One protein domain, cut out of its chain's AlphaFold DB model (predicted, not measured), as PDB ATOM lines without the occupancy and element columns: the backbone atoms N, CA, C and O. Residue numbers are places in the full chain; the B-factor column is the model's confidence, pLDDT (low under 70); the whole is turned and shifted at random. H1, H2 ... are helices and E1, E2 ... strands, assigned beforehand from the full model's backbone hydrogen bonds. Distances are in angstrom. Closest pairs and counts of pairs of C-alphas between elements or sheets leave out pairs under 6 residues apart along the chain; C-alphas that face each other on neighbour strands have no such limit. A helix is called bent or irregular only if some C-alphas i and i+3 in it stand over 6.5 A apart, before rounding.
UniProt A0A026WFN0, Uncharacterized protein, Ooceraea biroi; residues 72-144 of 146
ATOM      1  N   GLU A  72      88.542  73.886  98.353       82.44
ATOM      2  CA  GLU A  72      89.637  73.493  97.461       82.44
ATOM      3  C   GLU A  72      90.547  72.445  98.107       82.44
ATOM      4  O   GLU A  72      90.891  71.448  97.474       82.44
ATOM      5  N   GLU A  73      90.882  72.609  99.390       83.69
ATOM      6  CA  GLU A  73      91.676  71.628 100.134       83.69
ATOM      7  C   GLU A  73      90.944  70.287 100.267       83.69
ATOM      8  O   GLU A  73      91.559  69.231 100.105       83.69
ATOM      9  N   ARG A  74      89.624  70.308 100.509       86.06
ATOM     10  CA  ARG A  74      88.796  69.089 100.527       86.06
ATOM     11  C   ARG A  74      88.821  68.395  99.175       86.06
ATOM     12  O   ARG A  74      89.093  67.196  99.131       86.06
ATOM     13  N   LYS A  75      88.595  69.143  98.093       90.38
ATOM     14  CA  LYS A  75      88.612  68.613  96.726       90.38
ATOM     15  C   LYS A  75      89.966  67.982  96.394       90.38
ATOM     16  O   LYS A  75      90.004  66.820  96.000       90.38
ATOM     17  N   ARG A  76      91.070  68.684  96.679       90.00
ATOM     18  CA  ARG A  76      92.436  68.161  96.515       90.00
ATOM     19  C   ARG A  76      92.619  66.848  97.279       90.00
ATOM     20  O   ARG A  76      93.136  65.868  96.749       90.00
ATOM     21  N   GLN A  77      92.174  66.797  98.534       91.00
ATOM     22  CA  GLN A  77      92.318  65.601  99.359       91.00
ATOM     23  C   GLN A  77      91.462  64.425  98.858       91.00
ATOM     24  O   GLN A  77      91.864  63.269  99.008       91.00
ATOM     25  N   GLU A  78      90.298  64.688  98.265       92.62
ATOM     26  CA  GLU A  78      89.479  63.677  97.587       92.62
ATOM     27  C   GLU A  78      90.151  63.137  96.323       92.62
ATOM     28  O   GLU A  78      90.149  61.923  96.109       92.62
ATOM     29  N   GLU A  79      90.772  63.999  95.518       92.62
ATOM     30  CA  GLU A  79      91.542  63.601  94.333       92.62
ATOM     31  C   GLU A  79      92.724  62.705  94.717       92.62
ATOM     32  O   GLU A  79      92.864  61.605  94.173       92.62
ATOM     33  N   ILE A  80      93.491  63.098  95.742       93.88
ATOM     34  CA  ILE A  80      94.572  62.279  96.311       93.88
ATOM     35  C   ILE A  80      94.050  60.898  96.725       93.88
ATOM     36  O   ILE A  80      94.684  59.878  96.445       93.88
ATOM     37  N   LYS A  81      92.895  60.839  97.402       93.62
ATOM     38  CA  LYS A  81      92.296  59.571  97.853       93.62
ATOM     39  C   LYS A  81      91.912  58.677  96.678       93.62
ATOM     40  O   LYS A  81      92.245  57.495  96.712       93.62
ATOM     41  N   LYS A  82      91.242  59.222  95.656       94.25
ATOM     42  CA  LYS A  82      90.852  58.469  94.452       94.25
ATOM     43  C   LYS A  82      92.078  57.883  93.759       94.25
ATOM     44  O   LYS A  82      92.146  56.673  93.561       94.25
ATOM     45  N   TRP A  83      93.089  58.710  93.507       93.81
ATOM     46  CA  TRP A  83      94.332  58.261  92.885       93.81
ATOM     47  C   TRP A  83      95.065  57.207  93.722       93.81
ATOM     48  O   TRP A  83      95.531  56.196  93.196       93.81
ATOM     49  N   ALA A  84      95.143  57.391  95.042       93.06
ATOM     50  CA  ALA A  84      95.804  56.433  95.920       93.06
ATOM     51  C   ALA A  84      95.116  55.058  95.900       93.06
ATOM     52  O   ALA A  84      95.806  54.043  95.972       93.06
ATOM     53  N   ILE A  85      93.783  55.009  95.779       93.25
ATOM     54  CA  ILE A  85      93.034  53.754  95.609       93.25
ATOM     55  C   ILE A  85      93.453  53.059  94.310       93.25
ATOM     56  O   ILE A  85      93.801  51.880  94.343       93.25
ATOM     57  N   GLU A  86      93.502  53.781  93.188       92.69
ATOM     58  CA  GLU A  86      93.916  53.216  91.896       92.69
ATOM     59  C   GLU A  86      95.354  52.685  91.916       92.69
ATOM     60  O   GLU A  86      95.643  51.625  91.361       92.69
ATOM     61  N   GLN A  87      96.282  53.400  92.556       91.94
ATOM     62  CA  GLN A  87      97.673  52.951  92.661       91.94
ATOM     63  C   GLN A  87      97.824  51.745  93.594       91.94
ATOM     64  O   GLN A  87      98.598  50.837  93.290       91.94
ATOM     65  N   ARG A  88      97.069  51.697  94.697       92.94
ATOM     66  CA  ARG A  88      97.031  50.527  95.586       92.94
ATOM     67  C   ARG A  88      96.442  49.309  94.884       92.94
ATOM     68  O   ARG A  88      96.963  48.215  95.060       92.94
ATOM     69  N   TYR A  89      95.429  49.496  94.038       93.12
ATOM     70  CA  TYR A  89      94.892  48.427  93.191       93.12
ATOM     71  C   TYR A  89      95.951  47.870  92.224       93.12
ATOM     72  O   TYR A  89      95.987  46.674  91.957       93.12
ATOM     73  N   LYS A  90      96.883  48.717  91.769       92.50
ATOM     74  CA  LYS A  90      98.064  48.322  90.978       92.50
ATOM     75  C   LYS A  90      99.203  47.719  91.823       92.50
ATOM     76  O   LYS A  90     100.303  47.544  91.308       92.50
ATOM     77  N   GLY A  91      98.976  47.440  93.107       91.38
ATOM     78  CA  GLY A  91      99.948  46.819  94.012       91.38
ATOM     79  C   GLY A  91     100.978  47.772  94.626       91.38
ATOM     80  O   GLY A  91     101.924  47.308  95.258       91.38
ATOM     81  N   LYS A  92     100.833  49.094  94.468       91.00
ATOM     82  CA  LYS A  92     101.781  50.062  95.044       91.00
ATOM     83  C   LYS A  92     101.462  50.371  96.505       91.00
ATOM     84  O   LYS A  92     100.309  50.614  96.864       91.00
ATOM     85  N   GLU A  93     102.497  50.481  97.338       92.25
ATOM     86  CA  GLU A  93     102.350  51.012  98.695       92.25
ATOM     87  C   GLU A  93     102.261  52.544  98.655       92.25
ATOM     88  O   GLU A  93     103.240  53.232  98.367       92.25
ATOM     89  N   ILE A  94     101.076  53.077  98.968       94.25
ATOM     90  CA  ILE A  94     100.817  54.522  99.000       94.25
ATOM     91  C   ILE A  94     100.335  54.935 100.387       94.25
ATOM     92  O   ILE A  94      99.339  54.394 100.881       94.25
ATOM     93  N   LYS A  95     100.972  55.946 100.991       92.81
ATOM     94  CA  LYS A  95     100.449  56.640 102.187       92.81
ATOM     95  C   LYS A  95      99.974  58.041 101.816       92.81
ATOM     96  O   LYS A  95     100.538  58.671 100.931       92.81
ATOM     97  N   ILE A  96      98.930  58.518 102.484       91.69
ATOM     98  CA  ILE A  96      98.339  59.836 102.229       91.69
ATOM     99  C   ILE A  96      98.664  60.742 103.414       91.69
ATOM    100  O   ILE A  96      98.430  60.363 104.560       91.69
ATOM    101  N   GLY A  97      99.198  61.923 103.122       85.38
ATOM    102  CA  GLY A  97      99.298  63.056 104.033       85.38
ATOM    103  C   GLY A  97      98.417  64.200 103.533       85.38
ATOM    104  O   GLY A  97      97.790  64.102 102.475       85.38
ATOM    105  N   PHE A  98      98.351  65.291 104.288       85.62
ATOM    106  CA  PHE A  98      97.638  66.479 103.831       85.62
ATOM    107  C   PHE A  98      98.360  67.106 102.631       85.62
ATOM    108  O   PHE A  98      99.549  67.403 102.729       85.62
ATOM    109  N   GLY A  99      97.677  67.217 101.487       87.06
ATOM    110  CA  GLY A  99      98.248  67.764 100.247       87.06
ATOM    111  C   GLY A  99      99.415  66.971  99.638       87.06
ATOM    112  O   GLY A  99     100.009  67.422  98.667       87.06
ATOM    113  N   LYS A 100      99.773  65.796 100.173       92.25
ATOM    114  CA  LYS A 100     100.945  65.023  99.731       92.25
ATOM    115  C   LYS A 100     100.735  63.520  99.818       92.25
ATOM    116  O   LYS A 100      99.915  63.023 100.591       92.25
ATOM    117  N   VAL A 101     101.531  62.779  99.060       93.88
ATOM    118  CA  VAL A 101     101.513  61.313  99.022       93.88
ATOM    119  C   VAL A 101     102.898  60.747  99.290       93.88
ATOM    120  O   VAL A 101     103.906  61.359  98.948       93.88
ATOM    121  N   ARG A 102     102.957  59.570  99.912       94.19
ATOM    122  CA  ARG A 102     104.186  58.794 100.060       94.19
ATOM    123  C   ARG A 102     104.179  57.667  99.043       94.19
ATOM    124  O   ARG A 102     103.326  56.787  99.144       94.19
ATOM    125  N   VAL A 103     105.125  57.695  98.115       90.62
ATOM    126  CA  VAL A 103     105.310  56.694  97.058       90.62
ATOM    127  C   VAL A 103     106.727  56.155  97.192       90.62
ATOM    128  O   VAL A 103     107.661  56.946  97.303       90.62
ATOM    129  N   GLU A 104     106.888  54.830  97.254       88.06
ATOM    130  CA  GLU A 104     108.214  54.184  97.355       88.06
ATOM    131  C   GLU A 104     109.077  54.774  98.490       88.06
ATOM    132  O   GLU A 104     110.266  55.056  98.358       88.06
ATOM    133  N   GLY A 105     108.434  55.044  99.629       90.12
ATOM    134  CA  GLY A 105     109.095  55.589 100.811       90.12
ATOM    135  C   GLY A 105     109.353  57.101 100.801       90.12
ATOM    136  O   GLY A 105     109.678  57.623 101.871       90.12
ATOM    137  N   LYS A 106     109.126  57.824  99.696       92.94
ATOM    138  CA  LYS A 106     109.356  59.278  99.572       92.94
ATOM    139  C   LYS A 106     108.055  60.074  99.611       92.94
ATOM    140  O   LYS A 106     107.080  59.684  98.977       92.94
ATOM    141  N   TRP A 107     108.044  61.184 100.347       92.94
ATOM    142  CA  TRP A 107     106.926  62.131 100.348       92.94
ATOM    143  C   TRP A 107     107.046  63.091  99.164       92.94
ATOM    144  O   TRP A 107     108.107  63.671  98.961       92.94
ATOM    145  N   ILE A 108     105.965  63.242  98.404       91.62
ATOM    146  CA  ILE A 108     105.865  64.105  97.223       91.62
ATOM    147  C   ILE A 108     104.586  64.933  97.360       91.62
ATOM    148  O   ILE A 108     103.523  64.373  97.662       91.62
ATOM    149  N   TRP A 109     104.683  66.248  97.165       91.50
ATOM    150  CA  TRP A 109     103.519  67.136  97.156       91.50
ATOM    151  C   TRP A 109     102.611  66.823  95.969       91.50
ATOM    152  O   TRP A 109     103.075  66.446  94.894       91.50
ATOM    153  N   TRP A 110     101.301  66.926  96.172       90.88
ATOM    154  CA  TRP A 110     100.321  66.543  95.159       90.88
ATOM    155  C   TRP A 110     100.449  67.387  93.891       90.88
ATOM    156  O   TRP A 110     100.369  66.845  92.792       90.88
ATOM    157  N   GLU A 111     100.750  68.675  94.042       87.50
ATOM    158  CA  GLU A 111     101.010  69.608  92.945       87.50
ATOM    159  C   GLU A 111     102.171  69.130  92.055       87.50
ATOM    160  O   GLU A 111     102.048  69.099  90.832       87.50
ATOM    161  N   GLU A 112     103.268  68.660  92.656       86.88
ATOM    162  CA  GLU A 112     104.406  68.089  91.919       86.88
ATOM    163  C   GLU A 112     104.058  66.753  91.245       86.88
ATOM    164  O   GLU A 112     104.644  66.380  90.226       86.88
ATOM    165  N   MET A 113     103.136  65.990  91.836       84.38
ATOM    166  CA  MET A 113     102.720  64.674  91.347       84.38
ATOM    167  C   MET A 113     101.810  64.790  90.115       84.38
ATOM    168  O   MET A 113     101.958  64.011  89.168       84.38
ATOM    169  N   ILE A 114     100.911  65.781  90.101       82.19
ATOM    170  CA  ILE A 114     100.071  66.095  88.936       82.19
ATOM    171  C   ILE A 114     100.953  66.495  87.750       82.19
ATOM    172  O   ILE A 114     100.844  65.868  86.698       82.19
ATOM    173  N   GLY A 115     101.884  67.441  87.941       72.31
ATOM    174  CA  GLY A 115     102.755  67.912  86.855       72.31
ATOM    175  C   GLY A 115     103.546  66.780  86.185       72.31
ATOM    176  O   GLY A 115     103.589  66.679  84.964       72.31
ATOM    177  N   LYS A 116     104.069  65.832  86.978       63.84
ATOM    178  CA  LYS A 116     104.766  64.638  86.459       63.84
ATOM    179  C   LYS A 116     103.854  63.674  85.689       63.84
ATOM    180  O   LYS A 116     104.325  62.970  84.795       63.84
ATOM    181  N   SER A 117     102.573  63.580  86.052       60.53
ATOM    182  CA  SER A 117     101.619  62.707  85.352       60.53
ATOM    183  C   SER A 117     101.204  63.285  84.000       60.53
ATOM    184  O   SER A 117     101.116  62.530  83.032       60.53
ATOM    185  N   GLU A 118     100.996  64.600  83.911       59.62
ATOM    186  CA  GLU A 118     100.601  65.271  82.665       59.62
ATOM    187  C   GLU A 118     101.694  65.166  81.589       59.62
ATOM    188  O   GLU A 118     101.407  64.772  80.455       59.62
ATOM    189  N   GLU A 119     102.960  65.383  81.959       56.59
ATOM    190  CA  GLU A 119     104.111  65.208  81.059       56.59
ATOM    191  C   GLU A 119     104.228  63.762  80.538       56.59
ATOM    192  O   GLU A 119     104.473  63.520  79.351       56.59
ATOM    193  N   GLY A 120     103.999  62.776  81.413       55.28
ATOM    194  CA  GLY A 120     104.044  61.356  81.061       55.28
ATOM    195  C   GLY A 120     102.889  60.898  80.160       55.28
ATOM    196  O   GLY A 120     103.080  60.033  79.300       55.28
ATOM    197  N   GLU A 121     101.686  61.454  80.325       58.12
ATOM    198  CA  GLU A 121     100.546  61.168  79.447       58.12
ATOM    199  C   GLU A 121     100.691  61.813  78.067       58.12
ATOM    200  O   GLU A 121     100.338  61.192  77.057       58.12
ATOM    201  N   GLU A 122     101.232  63.030  77.991       56.97
ATOM    202  CA  GLU A 122     101.479  63.694  76.713       56.97
ATOM    203  C   GLU A 122     102.562  62.968  75.901       56.97
ATOM    204  O   GLU A 122     102.388  62.758  74.695       56.97
ATOM    205  N   GLY A 123     103.620  62.481  76.561       54.84
ATOM    206  CA  GLY A 123     104.638  61.625  75.944       54.84
ATOM    207  C   GLY A 123     104.046  60.351  75.328       54.84
ATOM    208  O   GLY A 123     104.275  60.063  74.154       54.84
ATOM    209  N   LYS A 124     103.181  59.640  76.065       57.97
ATOM    210  CA  LYS A 124     102.504  58.426  75.565       57.97
ATOM    211  C   LYS A 124     101.538  58.702  74.410       57.97
ATOM    212  O   LYS A 124     101.416  57.883  73.498       57.97
ATOM    213  N   LYS A 125     100.848  59.851  74.415       58.31
ATOM    214  CA  LYS A 125      99.982  60.276  73.298       58.31
ATOM    215  C   LYS A 125     100.790  60.598  72.036       58.31
ATOM    216  O   LYS A 125     100.313  60.303  70.938       58.31
ATOM    217  N   LYS A 126     101.989  61.181  72.174       58.78
ATOM    218  CA  LYS A 126     102.908  61.451  71.054       58.78
ATOM    219  C   LYS A 126     103.467  60.155  70.462       58.78
ATOM    220  O   LYS A 126     103.263  59.934  69.270       58.78
ATOM    221  N   GLU A 127     104.002  59.248  71.283       57.94
ATOM    222  CA  GLU A 127     104.480  57.930  70.818       57.94
ATOM    223  C   GLU A 127     103.373  57.117  70.125       57.94
ATOM    224  O   GLU A 127     103.593  56.492  69.089       57.94
ATOM    225  N   GLY A 128     102.149  57.140  70.667       65.12
ATOM    226  CA  GLY A 128     101.003  56.466  70.055       65.12
ATOM    227  C   GLY A 128     100.621  57.039  68.685       65.12
ATOM    228  O   GLY A 128     100.231  56.285  67.793       65.12
ATOM    229  N   ARG A 129     100.752  58.360  68.486       67.56
ATOM    230  CA  ARG A 129     100.547  59.007  67.177       67.56
ATOM    231  C   ARG A 129     101.661  58.674  66.187       67.56
ATOM    232  O   ARG A 129     101.350  58.458  65.018       67.56
ATOM    233  N   GLU A 130     102.912  58.618  66.632       64.81
ATOM    234  CA  GLU A 130     104.059  58.265  65.784       64.81
ATOM    235  C   GLU A 130     103.984  56.814  65.309       64.81
ATOM    236  O   GLU A 130     103.987  56.580  64.102       64.81
ATOM    237  N   ARG A 131     103.743  55.853  66.212       64.81
ATOM    238  CA  ARG A 131     103.555  54.437  65.836       64.81
ATOM    239  C   ARG A 131     102.405  54.230  64.852       64.81
ATOM    240  O   ARG A 131     102.474  53.359  63.988       64.81
ATOM    241  N   LYS A 132     101.332  55.018  64.978       67.38
ATOM    242  CA  LYS A 132     100.190  54.944  64.060       67.38
ATOM    243  C   LYS A 132     100.549  55.464  62.661       67.38
ATOM    244  O   LYS A 132     100.147  54.846  61.682       67.38
ATOM    245  N   ARG A 133     101.343  56.538  62.569       66.56
ATOM    246  CA  ARG A 133     101.860  57.064  61.292       66.56
ATOM    247  C   ARG A 133     102.835  56.096  60.622       66.56
ATOM    248  O   ARG A 133     102.675  55.828  59.438       66.56
ATOM    249  N   GLU A 134     103.776  55.521  61.371       62.94
ATOM    250  CA  GLU A 134     104.720  54.524  60.840       62.94
ATOM    251  C   GLU A 134     103.996  53.273  60.315       62.94
ATOM    252  O   GLU A 134     104.321  52.760  59.243       62.94
ATOM    253  N   GLY A 135     102.961  52.809  61.027       65.31
ATOM    254  CA  GLY A 135     102.120  51.697  60.580       65.31
ATOM    255  C   GLY A 135     101.348  51.991  59.286       65.31
ATOM    256  O   GLY A 135     101.257  51.127  58.412       65.31
ATOM    257  N   GLU A 136     100.825  53.210  59.127       66.44
ATOM    258  CA  GLU A 136     100.141  53.650  57.900       66.44
ATOM    259  C   GLU A 136     101.115  53.794  56.714       66.44
ATOM    260  O   GLU A 136     100.792  53.396  55.591       66.44
ATOM    261  N   GLU A 137     102.333  54.284  56.953       59.59
ATOM    262  CA  GLU A 137     103.364  54.474  55.925       59.59
ATOM    263  C   GLU A 137     103.936  53.139  55.405       59.59
ATOM    264  O   GLU A 137     104.106  52.950  54.194       59.59
ATOM    265  N   LEU A 138     104.140  52.161  56.295       59.88
ATOM    266  CA  LEU A 138     104.524  50.791  55.930       59.88
ATOM    267  C   LEU A 138     103.413  50.068  55.149       59.88
ATOM    268  O   LEU A 138     103.696  49.380  54.163       59.88
ATOM    269  N   GLY A 139     102.146  50.270  55.527       57.97
ATOM    270  CA  GLY A 139     100.989  49.716  54.816       57.97
ATOM    271  C   GLY A 139     100.817  50.267  53.393       57.97
ATOM    272  O   GLY A 139     100.404  49.538  52.487       57.97
ATOM    273  N   LEU A 140     101.180  51.534  53.163       58.78
ATOM    274  CA  LEU A 140     101.164  52.169  51.838       58.78
ATOM    275  C   LEU A 140     102.301  51.678  50.928       58.78
ATOM    276  O   LEU A 140     102.083  51.510  49.725       58.78
ATOM    277  N   ARG A 141     103.494  51.402  51.475       56.25
ATOM    278  CA  ARG A 141     104.618  50.820  50.713       56.25
ATOM    279  C   ARG A 141     104.337  49.390  50.245       56.25
ATOM    280  O   ARG A 141     104.683  49.058  49.115       56.25
ATOM    281  N   GLY A 142     103.662  48.575  51.059       54.34
ATOM    282  CA  GLY A 142     103.298  47.198  50.696       54.34
ATOM    283  C   GLY A 142     102.307  47.092  49.528       54.34
ATOM    284  O   GLY A 142     102.359  46.131  48.771       54.34
ATOM    285  N   LYS A 143     101.443  48.098  49.325       54.78
ATOM    286  CA  LYS A 143     100.453  48.124  48.230       54.78
ATOM    287  C   LYS A 143     100.995  48.587  46.873       54.78
ATOM    288  O   LYS A 143     100.306  48.411  45.878       54.78
ATOM    289  N   LYS A 144     102.188  49.192  46.810       53.81
ATOM    290  CA  LYS A 144     102.799  49.668  45.549       53.81
ATOM    291  C   LYS A 144     103.697  48.634  44.855       53.81
ATOM    292  O   LYS A 144     104.190  48.922  43.771       53.81
TER     293      LYS A 144
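AT A GLANCE: This is residues 72 to 144 of the 146 residues of an uncharacterized protein of Ooceraea biroi (UniProt A0A026WFN0). The model is a small compact head with one long helical arm: in the head, helix H1 lies over one face of a three-stranded sheet, E1 E2 E3, and H2 leaves from the end of E3, so that residues 115 to 144, most of them in H2, stick out free of the head. The sheet is a small wall of three short strands, with H1 along its E1 side, while H2 only grazes it at its first residues. The printed part has 73 residues, with two named helices and three named strands in the order H1 E1 E2 E3 H2; the sheet order is E1 - E2 - E3, all antiparallel, and the class is mostly helix. The whole is extended, with a radius of gyration of the C-alphas of 18.7 A, and the C-alphas span 61 by 27 by 18 A, the arm making the length.

HOW THE PARTS SIT: The printed part begins with H1, residues 72 to 89, and a tight link of 4 residues joins it to E1, residues 94 to 97. E2, residues 100 to 103, and E3, residues 106 to 109, follow, and the three strands form a meander, each strand the antiparallel neighbour of the one before. E1 and E3 are the edge strands and E2 is the inner strand. E1 and E2 are a hairpin at 158 degrees between their directions, with N 102 and O 95 at 2.8 A and N 97 and O 100 at 2.9 A, within hydrogen-bond range. E2 and E3 are a hairpin at 149 degrees, with N 108 and O 101 at 2.8 A and N 101 and O 108 at 2.9 A, within hydrogen-bond range. H1 is on the sheet at a height over the sheet of 9.1 A, in two layers, a helix on one face of a sheet. It lies over E1 and runs along the strands, at 7 degrees to E1 on the local plane. The closest C-alphas of H1 and E1 are those of Ala 84 and Ile 94, 6.2 A apart, and those of H1 and E2 are Ile 80 and Val 101, 7.5 A apart. H2, residues 110 to 142, follows E3 with 0 residues between them, a tight link, and only grazes the sheet with its residues 110 to 113. The closest C-alphas of E2 and H2 are those of Lys 100 and Trp 110, 4.9 A apart. H1 and H2 are close but not clearly touching, with the C-alphas of Ile 80 and Trp 110 closest at 7.2 A; they run the same way at a steep tilt of 54 degrees. In H1 and H2 every O i to N i+4 pair is within hydrogen-bond range.

IN THESE COORDINATES: H1, residues 72 to 89, begins at C-alpha 72 (89.637, 73.493, 97.461) and is 26.0 A from first to last C-alpha. E1, residues 94 to 97, measures 10.0 A, E2, residues 100 to 103, 9.8 A, and E3, residues 106 to 109, 10.1 A. H2, residues 110 to 142, begins at C-alpha 110 (100.321, 66.543, 95.159), ends at C-alpha 142 (103.298, 47.198, 50.696) and is 48.6 A long. Neither helix is bent.

THE WHOLE: The two C-alphas farthest apart are those of Phe 98 and Lys 144, 60.9 A. Residues 115 to 144, of which 115 to 142 belong to H2, stand free; the body without them has 43 residues, spans 29 by 19 by 15 A and has a radius of gyration of 9.6 A. The printed part has no cut, and its four links between named elements are tight. The mean pLDDT of the printed part is 78.3, and residues 116 to 144 are under 70.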